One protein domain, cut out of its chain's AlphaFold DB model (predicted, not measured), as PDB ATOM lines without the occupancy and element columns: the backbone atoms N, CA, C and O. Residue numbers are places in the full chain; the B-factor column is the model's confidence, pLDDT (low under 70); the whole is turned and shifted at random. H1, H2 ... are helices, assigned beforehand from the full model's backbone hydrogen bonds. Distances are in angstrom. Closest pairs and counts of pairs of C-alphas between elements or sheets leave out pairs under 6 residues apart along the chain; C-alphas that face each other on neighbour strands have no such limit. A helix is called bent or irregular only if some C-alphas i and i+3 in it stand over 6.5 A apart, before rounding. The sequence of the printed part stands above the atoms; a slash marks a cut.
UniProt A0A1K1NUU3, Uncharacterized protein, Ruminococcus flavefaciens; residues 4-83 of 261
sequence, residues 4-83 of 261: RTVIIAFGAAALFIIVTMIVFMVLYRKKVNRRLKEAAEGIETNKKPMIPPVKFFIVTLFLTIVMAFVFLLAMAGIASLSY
ATOM      1  N   ARG A   4     -43.078 -12.388  25.956       66.19
ATOM      2  CA  ARG A   4     -42.040 -11.366  25.757       66.19
ATOM      3  C   ARG A   4     -42.192 -10.636  24.423       66.19
ATOM      4  O   ARG A   4     -42.038  -9.421  24.373       66.19
ATOM      5  N   THR A   5     -42.534 -11.351  23.354       64.69
ATOM      6  CA  THR A   5     -42.763 -10.763  22.025       64.69
ATOM      7  C   THR A   5     -43.962  -9.815  22.042       64.69
ATOM      8  O   THR A   5     -43.911  -8.751  21.432       64.69
ATOM      9  N   VAL A   6     -45.023 -10.168  22.772       68.31
ATOM     10  CA  VAL A   6     -46.221  -9.330  22.910       68.31
ATOM     11  C   VAL A   6     -45.893  -8.053  23.689       68.31
ATOM     12  O   VAL A   6     -46.197  -6.958  23.220       68.31
ATOM     13  N   ILE A   7     -45.192  -8.166  24.820       78.25
ATOM     14  CA  ILE A   7     -44.785  -7.010  25.639       78.25
ATOM     15  C   ILE A   7     -43.890  -6.045  24.845       78.25
ATOM     16  O   ILE A   7     -44.113  -4.835  24.876       78.25
ATOM     17  N   ILE A   8     -42.917  -6.567  24.091       76.69
ATOM     18  CA  ILE A   8     -42.030  -5.746  23.251       76.69
ATOM     19  C   ILE A   8     -42.830  -5.020  22.161       76.69
ATOM     20  O   ILE A   8     -42.610  -3.830  21.933       76.69
ATOM     21  N   ALA A   9     -43.792  -5.695  21.526       69.69
ATOM     22  CA  ALA A   9     -44.636  -5.091  20.499       69.69
ATOM     23  C   ALA A   9     -45.511  -3.953  21.057       69.69
ATOM     24  O   ALA A   9     -45.569  -2.874  20.464       69.69
ATOM     25  N   PHE A  10     -46.134  -4.151  22.223       74.69
ATOM     26  CA  PHE A  10     -46.912  -3.099  22.886       74.69
ATOM     27  C   PHE A  10     -46.036  -1.920  23.326       74.69
ATOM     28  O   PHE A  10     -46.425  -0.766  23.132       74.69
ATOM     29  N   GLY A  11     -44.837  -2.187  23.854       81.25
ATOM     30  CA  GLY A  11     -43.875  -1.145  24.220       81.25
ATOM     31  C   GLY A  11     -43.435  -0.301  23.019       81.25
ATOM     32  O   GLY A  11     -43.434   0.929  23.092       81.25
ATOM     33  N   ALA A  12     -43.137  -0.944  21.887       74.94
ATOM     34  CA  ALA A  12     -42.768  -0.259  20.649       74.94
ATOM     35  C   ALA A  12     -43.919   0.596  20.089       74.94
ATOM     36  O   ALA A  12     -43.699   1.737  19.679       74.94
ATOM     37  N   ALA A  13     -45.155   0.084  20.123       73.75
ATOM     38  CA  ALA A  13     -46.335   0.828  19.686       73.75
ATOM     39  C   ALA A  13     -46.591   2.071  20.557       73.75
ATOM     40  O   ALA A  13     -46.827   3.160  20.029       73.75
ATOM     41  N   ALA A  14     -46.486   1.940  21.883       76.25
ATOM     42  CA  ALA A  14     -46.641   3.061  22.807       76.25
ATOM     43  C   ALA A  14     -45.574   4.144  22.576       76.25
ATOM     44  O   ALA A  14     -45.899   5.332  22.499       76.25
ATOM     45  N   LEU A  15     -44.311   3.742  22.388       81.62
ATOM     46  CA  LEU A  15     -43.216   4.659  22.072       81.62
ATOM     47  C   LEU A  15     -43.481   5.421  20.763       81.62
ATOM     48  O   LEU A  15     -43.306   6.638  20.706       81.62
ATOM     49  N   PHE A  16     -43.951   4.726  19.726       80.69
ATOM     50  CA  PHE A  16     -44.256   5.333  18.432       80.69
ATOM     51  C   PHE A  16     -45.353   6.403  18.532       80.69
ATOM     52  O   PHE A  16     -45.211   7.485  17.950       80.69
ATOM     53  N   ILE A  17     -46.411   6.145  19.311       78.56
ATOM     54  CA  ILE A  17     -47.493   7.109  19.569       78.56
ATOM     55  C   ILE A  17     -46.947   8.361  20.269       78.56
ATOM     56  O   ILE A  17     -47.262   9.484  19.872       78.56
ATOM     57  N   ILE A  18     -46.087   8.191  21.277       79.06
ATOM     58  CA  ILE A  18     -45.483   9.316  22.004       79.06
ATOM     59  C   ILE A  18     -44.631  10.174  21.059       79.06
ATOM     60  O   ILE A  18     -44.785  11.397  21.020       79.06
ATOM     61  N   VAL A  19     -43.770   9.545  20.255       80.75
ATOM     62  CA  VAL A  19     -42.894  10.250  19.307       80.75
ATOM     63  C   VAL A  19     -43.709  11.016  18.265       80.75
ATOM     64  O   VAL A  19     -43.442  12.193  18.015       80.75
ATOM     65  N   THR A  20     -44.741  10.394  17.689       76.75
ATOM     66  CA  THR A  20     -45.617  11.068  16.717       76.75
ATOM     67  C   THR A  20     -46.373  12.243  17.335       76.75
ATOM     68  O   THR A  20     -46.485  13.290  16.695       76.75
ATOM     69  N   MET A  21     -46.815  12.135  18.593       79.81
ATOM     70  CA  MET A  21     -47.483  13.231  19.299       79.81
ATOM     71  C   MET A  21     -46.543  14.420  19.564       79.81
ATOM     72  O   MET A  21     -46.939  15.575  19.390       79.81
ATOM     73  N   ILE A  22     -45.278  14.156  19.912       80.88
ATOM     74  CA  ILE A  22     -44.253  15.198  20.088       80.88
ATOM     75  C   ILE A  22     -43.980  15.912  18.760       80.88
ATOM     76  O   ILE A  22     -44.019  17.144  18.697       80.88
ATOM     77  N   VAL A  23     -43.756  15.156  17.680       81.06
ATOM     78  CA  VAL A  23     -43.533  15.722  16.338       81.06
ATOM     79  C   VAL A  23     -44.731  16.569  15.907       81.06
ATOM     80  O   VAL A  23     -44.553  17.689  15.419       81.06
ATOM     81  N   PHE A  24     -45.952  16.087  16.150       79.06
ATOM     82  CA  PHE A  24     -47.183  16.833  15.901       79.06
ATOM     83  C   PHE A  24     -47.205  18.169  16.649       79.06
ATOM     84  O   PHE A  24     -47.424  19.211  16.025       79.06
ATOM     85  N   MET A  25     -46.929  18.171  17.958       79.69
ATOM     86  CA  MET A  25     -46.912  19.398  18.761       79.69
ATOM     87  C   MET A  25     -45.874  20.404  18.253       79.69
ATOM     88  O   MET A  25     -46.176  21.594  18.143       79.69
ATOM     89  N   VAL A  26     -44.673  19.944  17.891       81.00
ATOM     90  CA  VAL A  26     -43.602  20.809  17.371       81.00
ATOM     91  C   VAL A  26     -43.992  21.427  16.027       81.00
ATOM     92  O   VAL A  26     -43.874  22.644  15.851       81.00
ATOM     93  N   LEU A  27     -44.493  20.623  15.084       79.50
ATOM     94  CA  LEU A  27     -44.918  21.106  13.767       79.50
ATOM     95  C   LEU A  27     -46.106  22.066  13.869       79.50
ATOM     96  O   LEU A  27     -46.119  23.108  13.206       79.50
ATOM     97  N   TYR A  28     -47.076  21.747  14.727       77.25
ATOM     98  CA  TYR A  28     -48.231  22.599  14.976       77.25
ATOM     99  C   TYR A  28     -47.804  23.943  15.576       77.25
ATOM    100  O   TYR A  28     -48.131  24.993  15.017       77.25
ATOM    101  N   ARG A  29     -46.983  23.930  16.636       78.75
ATOM    102  CA  ARG A  29     -46.472  25.148  17.288       78.75
ATOM    103  C   ARG A  29     -45.662  26.012  16.326       78.75
ATOM    104  O   ARG A  29     -45.873  27.220  16.267       78.75
ATOM    105  N   LYS A  30     -44.791  25.409  15.509       78.69
ATOM    106  CA  LYS A  30     -44.007  26.130  14.491       78.69
ATOM    107  C   LYS A  30     -44.909  26.805  13.453       78.69
ATOM    108  O   LYS A  30     -44.659  27.948  13.074       78.69
ATOM    109  N   LYS A  31     -45.970  26.126  13.008       73.88
ATOM    110  CA  LYS A  31     -46.917  26.656  12.014       73.88
ATOM    111  C   LYS A  31     -47.783  27.788  12.576       73.88
ATOM    112  O   LYS A  31     -48.012  28.762  11.863       73.88
ATOM    113  N   VAL A  32     -48.217  27.677  13.834       75.94
ATOM    114  CA  VAL A  32     -48.945  28.733  14.559       75.94
ATOM    115  C   VAL A  32     -48.048  29.958  14.753       75.94
ATOM    116  O   VAL A  32     -48.410  31.045  14.316       75.94
ATOM    117  N   ASN A  33     -46.848  29.777  15.315       76.12
ATOM    118  CA  ASN A  33     -45.915  30.875  15.589       76.12
ATOM    119  C   ASN A  33     -45.502  31.620  14.316       76.12
ATOM    120  O   ASN A  33     -45.406  32.843  14.326       76.12
ATOM    121  N   ARG A  34     -45.301  30.898  13.204       71.75
ATOM    122  CA  ARG A  34     -45.003  31.524  11.912       71.75
ATOM    123  C   ARG A  34     -46.145  32.428  11.446       71.75
ATOM    124  O   ARG A  34     -45.880  33.529  10.994       71.75
ATOM    125  N   ARG A  35     -47.401  31.996  11.593       66.81
ATOM    126  CA  ARG A  35     -48.563  32.807  11.200       66.81
ATOM    127  C   ARG A  35     -48.813  33.987  12.133       66.81
ATOM    128  O   ARG A  35     -49.181  35.046  11.649       66.81
ATOM    129  N   LEU A  36     -48.593  33.826  13.439       71.00
ATOM    130  CA  LEU A  36     -48.666  34.940  14.390       71.00
ATOM    131  C   LEU A  36     -47.619  36.012  14.065       71.00
ATOM    132  O   LEU A  36     -47.931  37.196  14.109       71.00
ATOM    133  N   LYS A  37     -46.409  35.597  13.673       73.50
ATOM    134  CA  LYS A  37     -45.355  36.506  13.214       73.50
ATOM    135  C   LYS A  37     -45.720  37.196  11.891       73.50
ATOM    136  O   LYS A  37     -45.647  38.412  11.819       73.50
ATOM    137  N   GLU A  38     -46.198  36.442  10.896       68.81
ATOM    138  CA  GLU A  38     -46.671  36.990   9.609       68.81
ATOM    139  C   GLU A  38     -47.832  37.996   9.792       68.81
ATOM    140  O   GLU A  38     -47.891  38.996   9.083       68.81
ATOM    141  N   ALA A  39     -48.730  37.761  10.758       65.44
ATOM    142  CA  ALA A  39     -49.825  38.673  11.096       65.44
ATOM    143  C   ALA A  39     -49.351  39.930  11.847       65.44
ATOM    144  O   ALA A  39     -49.855  41.020  11.591       65.44
ATOM    145  N   ALA A  40     -48.375  39.795  12.752       69.88
ATOM    146  CA  ALA A  40     -47.778  40.924  13.471       69.88
ATOM    147  C   ALA A  40     -46.962  41.849  12.551       69.88
ATOM    148  O   ALA A  40     -46.854  43.043  12.814       69.88
ATOM    149  N   GLU A  41     -46.413  41.308  11.462       77.75
ATOM    150  CA  GLU A  41     -45.634  42.049  10.463       77.75
ATOM    151  C   GLU A  41     -46.514  42.747   9.402       77.75
ATOM    152  O   GLU A  41     -45.985  43.345   8.469       77.75
ATOM    153  N   GLY A  42     -47.849  42.698   9.530       61.38
ATOM    154  CA  GLY A  42     -48.779  43.420   8.648       61.38
ATOM    155  C   GLY A  42     -48.782  42.937   7.195       61.38
ATOM    156  O   GLY A  42     -49.266  43.633   6.306       61.38
ATOM    157  N   ILE A  43     -48.231  41.749   6.929       64.38
ATOM    158  CA  ILE A  43     -48.149  41.200   5.579       64.38
ATOM    159  C   ILE A  43     -49.535  40.655   5.210       64.38
ATOM    160  O   ILE A  43     -49.896  39.545   5.613       64.38
ATOM    161  N   GLU A  44     -50.309  41.416   4.426       61.25
ATOM    162  CA  GLU A  44     -51.566  40.968   3.809       61.25
ATOM    163  C   GLU A  44     -51.291  39.859   2.787       61.25
ATOM    164  O   GLU A  44     -51.294  40.029   1.568       61.25
ATOM    165  N   THR A  45     -50.996  38.666   3.288       57.12
ATOM    166  CA  THR A  45     -50.903  37.497   2.432       57.12
ATOM    167  C   THR A  45     -52.317  37.020   2.137       57.12
ATOM    168  O   THR A  45     -53.058  36.625   3.033       57.12
ATOM    169  N   ASN A  46     -52.673  37.025   0.854       56.50
ATOM    170  CA  ASN A  46     -53.897  36.469   0.276       56.50
ATOM    171  C   ASN A  46     -53.912  34.922   0.409       56.50
ATOM    172  O   ASN A  46     -53.960  34.171  -0.566       56.50
ATOM    173  N   LYS A  47     -53.701  34.412   1.628       58.75
ATOM    174  CA  LYS A  47     -53.392  33.012   1.925       58.75
ATOM    175  C   LYS A  47     -54.577  32.338   2.602       58.75
ATOM    176  O   LYS A  47     -55.119  32.819   3.591       58.75
ATOM    177  N   LYS A  48     -54.908  31.156   2.069       57.25
ATOM    178  CA  LYS A  48     -56.019  30.283   2.473       57.25
ATOM    179  C   LYS A  48     -56.217  30.219   4.004       57.25
ATOM    180  O   LYS A  48     -55.219  30.097   4.743       57.25
ATOM    181  N   PRO A  49     -57.487  30.217   4.467       62.16
ATOM    182  CA  PRO A  49     -57.830  30.155   5.881       62.16
ATOM    183  C   PRO A  49     -57.123  28.983   6.557       62.16
ATOM    184  O   PRO A  49     -56.888  27.929   5.954       62.16
ATOM    185  N   MET A  50     -56.708  29.203   7.805       62.56
ATOM    186  CA  MET A  50     -56.017  28.186   8.588       62.56
ATOM    187  C   MET A  50     -56.893  26.937   8.649       62.56
ATOM    188  O   MET A  50     -58.083  27.025   8.939       62.56
ATOM    189  N   ILE A  51     -56.307  25.777   8.342       68.69
ATOM    190  CA  ILE A  51     -57.011  24.505   8.500       68.69
ATOM    191  C   ILE A  51     -57.424  24.428   9.978       68.69
ATOM    192  O   ILE A  51     -56.536  24.506  10.831       68.69
ATOM    193  N   PRO A  52     -58.730  24.316  10.291       75.62
ATOM    194  CA  PRO A  52     -59.207  24.209  11.661       75.62
ATOM    195  C   PRO A  52     -58.462  23.093  12.401       75.62
ATOM    196  O   PRO A  52     -58.198  22.059  11.775       75.62
ATOM    197  N   PRO A  53     -58.161  23.241  13.704       70.38
ATOM    198  CA  PRO A  53     -57.445  22.225  14.480       70.38
ATOM    199  C   PRO A  53     -58.045  20.825  14.317       70.38
ATOM    200  O   PRO A  53     -57.315  19.857  14.144       70.38
ATOM    201  N   VAL A  54     -59.376  20.742  14.238       73.69
ATOM    202  CA  VAL A  54     -60.121  19.503  13.982       73.69
ATOM    203  C   VAL A  54     -59.806  18.908  12.605       73.69
ATOM    204  O   VAL A  54     -59.511  17.724  12.504       73.69
ATOM    205  N   LYS A  55     -59.801  19.711  11.532       75.06
ATOM    206  CA  LYS A  55     -59.460  19.221  10.183       75.06
ATOM    207  C   LYS A  55     -57.994  18.799  10.099       75.06
ATOM    208  O   LYS A  55     -57.686  17.816   9.437       75.06
ATOM    209  N   PHE A  56     -57.096  19.511  10.779       75.12
ATOM    210  CA  PHE A  56     -55.690  19.125  10.851       75.12
ATOM    211  C   PHE A  56     -55.525  17.808  11.616       75.12
ATOM    212  O   PHE A  56     -54.850  16.910  11.123       75.12
ATOM    213  N   PHE A  57     -56.206  17.649  12.753       77.62
ATOM    214  CA  PHE A  57     -56.236  16.402  13.514       77.62
ATOM    215  C   PHE A  57     -56.759  15.232  12.674       77.62
ATOM    216  O   PHE A  57     -56.086  14.214  12.597       77.62
ATOM    217  N   ILE A  58     -57.885  15.398  11.969       79.00
ATOM    218  CA  ILE A  58     -58.454  14.362  11.088       79.00
ATOM    219  C   ILE A  58     -57.470  13.968   9.981       79.00
ATOM    220  O   ILE A  58     -57.255  12.782   9.753       79.00
ATOM    221  N   VAL A  59     -56.834  14.944   9.322       79.19
ATOM    222  CA  VAL A  59     -55.823  14.670   8.285       79.19
ATOM    223  C   VAL A  59     -54.633  13.914   8.871       79.19
ATOM    224  O   VAL A  59     -54.151  12.969   8.256       79.19
ATOM    225  N   THR A  60     -54.176  14.301  10.062       76.81
ATOM    226  CA  THR A  60     -53.041  13.642  10.719       76.81
ATOM    227  C   THR A  60     -53.404  12.217  11.136       76.81
ATOM    228  O   THR A  60     -52.646  11.298  10.860       76.81
ATOM    229  N   LEU A  61     -54.585  12.018  11.728       79.69
ATOM    230  CA  LEU A  61     -55.110  10.709  12.115       79.69
ATOM    231  C   LEU A  61     -55.219   9.781  10.900       79.69
ATOM    232  O   LEU A  61     -54.751   8.648  10.951       79.69
ATOM    233  N   PHE A  62     -55.778  10.282   9.797       82.56
ATOM    234  CA  PHE A  62     -55.875   9.539   8.546       82.56
ATOM    235  C   PHE A  62     -54.490   9.143   8.019       82.56
ATOM    236  O   PHE A  62     -54.273   7.984   7.675       82.56
ATOM    237  N   LEU A  63     -53.527  10.071   8.024       80.81
ATOM    238  CA  LEU A  63     -52.158   9.792   7.586       80.81
ATOM    239  C   LEU A  63     -51.480   8.725   8.460       80.81
ATOM    240  O   LEU A  63     -50.790   7.851   7.938       80.81
ATOM    241  N   THR A  64     -51.702   8.767   9.776       79.69
ATOM    242  CA  THR A  64     -51.178   7.772  10.721       79.69
ATOM    243  C   THR A  64     -51.787   6.392  10.480       79.69
ATOM    244  O   THR A  64     -51.055   5.406  10.486       79.69
ATOM    245  N   ILE A  65     -53.096   6.304  10.216       83.12
ATOM    246  CA  ILE A  65     -53.770   5.037   9.881       83.12
ATOM    247  C   ILE A  65     -53.206   4.459   8.577       83.12
ATOM    248  O   ILE A  65     -52.883   3.274   8.523       83.12
ATOM    249  N   VAL A  66     -53.030   5.294   7.548       85.12
ATOM    250  CA  VAL A  66     -52.436   4.871   6.270       85.12
ATOM    251  C   VAL A  66     -51.004   4.369   6.474       85.12
ATOM    252  O   VAL A  66     -50.660   3.297   5.986       85.12
ATOM    253  N   MET A  67     -50.182   5.089   7.243       80.31
ATOM    254  CA  MET A  67     -48.817   4.665   7.582       80.31
ATOM    255  C   MET A  67     -48.793   3.339   8.350       80.31
ATOM    256  O   MET A  67     -47.987   2.468   8.032       80.31
ATOM    257  N   ALA A  68     -49.689   3.154   9.323       80.81
ATOM    258  CA  ALA A  68     -49.804   1.903  10.068       80.81
ATOM    259  C   ALA A  68     -50.210   0.733   9.157       80.81
ATOM    260  O   ALA A  68     -49.658  -0.359   9.272       80.81
ATOM    261  N   PHE A  69     -51.125   0.967   8.214       81.31
ATOM    262  CA  PHE A  69     -51.533  -0.035   7.233       81.31
ATOM    263  C   PHE A  69     -50.385  -0.425   6.292       81.31
ATOM    264  O   PHE A  69     -50.129  -1.610   6.092       81.31
ATOM    265  N   VAL A  70     -49.633   0.554   5.774       83.31
ATOM    266  CA  VAL A  70     -48.432   0.304   4.953       83.31
ATOM    267  C   VAL A  70     -47.376  -0.468   5.744       83.31
ATOM    268  O   VAL A  70     -46.780  -1.404   5.217       83.31
ATOM    269  N   PHE A  71     -47.172  -0.128   7.018       82.50
ATOM    270  CA  PHE A  71     -46.245  -0.847   7.890       82.50
ATOM    271  C   PHE A  71     -46.674  -2.304   8.117       82.50
ATOM    272  O   PHE A  71     -45.843  -3.205   8.028       82.50
ATOM    273  N   LEU A  72     -47.968  -2.562   8.342       78.62
ATOM    274  CA  LEU A  72     -48.501  -3.923   8.455       78.62
ATOM    275  C   LEU A  72     -48.316  -4.724   7.162       78.62
ATOM    276  O   LEU A  72     -47.912  -5.883   7.225       78.62
ATOM    277  N   LEU A  73     -48.554  -4.112   5.998       80.56
ATOM    278  CA  LEU A  73     -48.301  -4.751   4.706       80.56
ATOM    279  C   LEU A  73     -46.814  -5.047   4.491       80.56
ATOM    280  O   LEU A  73     -46.479  -6.123   4.004       80.56
ATOM    281  N   ALA A  74     -45.918  -4.143   4.891       75.75
ATOM    282  CA  ALA A  74     -44.477  -4.377   4.830       75.75
ATOM    283  C   ALA A  74     -44.056  -5.535   5.749       75.75
ATOM    284  O   ALA A  74     -43.306  -6.409   5.325       75.75
ATOM    285  N   MET A  75     -44.591  -5.596   6.972       74.56
ATOM    286  CA  MET A  75     -44.356  -6.709   7.898       74.56
ATOM    287  C   MET A  75     -44.895  -8.036   7.353       74.56
ATOM    288  O   MET A  75     -44.208  -9.048   7.445       74.56
ATOM    289  N   ALA A  76     -46.084  -8.042   6.741       73.00
ATOM    290  CA  ALA A  76     -46.646  -9.221   6.081       73.00
ATOM    291  C   ALA A  76     -45.830  -9.641   4.843       73.00
ATOM    292  O   ALA A  76     -45.634 -10.831   4.607       73.00
ATOM    293  N   GLY A  77     -45.299  -8.681   4.081       74.12
ATOM    294  CA  GLY A  77     -44.376  -8.913   2.966       74.12
ATOM    295  C   GLY A  77     -43.048  -9.531   3.416       74.12
ATOM    296  O   GLY A  77     -42.584 -10.510   2.845       74.12
ATOM    297  N   ILE A  78     -42.458  -9.017   4.496       72.00
ATOM    298  CA  ILE A  78     -41.231  -9.575   5.087       72.00
ATOM    299  C   ILE A  78     -41.496 -10.967   5.678       72.00
ATOM    300  O   ILE A  78     -40.686 -11.874   5.498       72.00
ATOM    301  N   ALA A  79     -42.641 -11.157   6.340       64.88
ATOM    302  CA  ALA A  79     -43.052 -12.453   6.872       64.88
ATOM    303  C   ALA A  79     -43.303 -13.481   5.759       64.88
ATOM    304  O   ALA A  79     -42.926 -14.635   5.918       64.88
ATOM    305  N   SER A  80     -43.875 -13.073   4.623       59.12
ATOM    306  CA  SER A  80     -44.078 -13.953   3.461       59.12
ATOM    307  C   SER A  80     -42.783 -14.258   2.700       59.12
ATOM    308  O   SER A  80     -42.632 -15.367   2.208       59.12
ATOM    309  N   LEU A  81     -41.806 -13.345   2.675       55.66
ATOM    310  CA  LEU A  81     -40.452 -13.629   2.166       55.66
ATOM    311  C   LEU A  81     -39.629 -14.517   3.115       55.66
ATOM    312  O   LEU A  81     -38.696 -15.188   2.683       55.66
ATOM    313  N   SER A  82     -39.975 -14.516   4.404       49.97
ATOM    314  CA  SER A  82     -39.421 -15.416   5.424       49.97
ATOM    315  C   SER A  82     -40.202 -16.729   5.549       49.97
ATOM    316  O   SER A  82     -39.734 -17.644   6.221       49.97
ATOM    317  N   TYR A  83     -41.341 -16.856   4.861       42.88
ATOM    318  CA  TYR A  83     -41.979 -18.133   4.554       42.88
ATOM    319  C   TYR A  83     -41.132 -18.821   3.476       42.88
ATOM    320  O   TYR A  83     -41.488 -18.907   2.303       42.88
TER     321      TYR A  83
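What this domain is: This is residues 4 to 83 of the 261 residues of an uncharacterized protein of Ruminococcus flavefaciens (UniProt A0A1K1NUU3). Two long helices make an open, rod-shaped pair: the chain runs out along H1, folds back through a long loop and returns along H2, which slants past H1 with a gap between them. The loop, residues 41 to 52, makes the turn, and both ends of the printed part lie away from it. The printed part has 80 residues with two named helices, H1 then H2, and no named strand; the class is all helix. It is extended, with a radius of gyration of the C-alphas of 18.8 A, and spans 61 by 22 by 19 A.

Where its parts are: H1, residues 4 to 40, is the longest helix, with 37 residues, and measures 54.0 A from C-alpha 4 at (-42.040, -11.366, 25.757) to C-alpha 40 at (-47.778, 40.924, 13.471). H2, residues 53 to 81, measures 41.5 A from C-alpha 53 at (-57.445, 22.225, 14.480) to C-alpha 81 at (-40.452, -13.629, 2.166).

How they stand to each other: H1 and H2 are near each other, with 7 pairs of C-alphas within 10 A; their closest C-alphas are 8.4 A apart. Residues 4 to 16 of H1 stand free. So do residues 36 to 49, of which 36 to 40 belong to H1, and residues 65 to 83, of which 65 to 81 belong to H2. In H1 and H2 every O i to N i+4 pair is within hydrogen-bond range. Neither helix is bent.

The domain as a whole: The C-alphas of Gly 42 and Tyr 83, the two farthest apart, are 62.1 A apart. Those of Arg 4 and Tyr 83, the first and last printed, are 22.3 A apart. The printed part has no cut. The link from H1 to H2 is long, with 12 residues. The mean pLDDT of the printed part is 73.3, and 23 residues are under 70, among them residues 42 to 51 and 79 to 83.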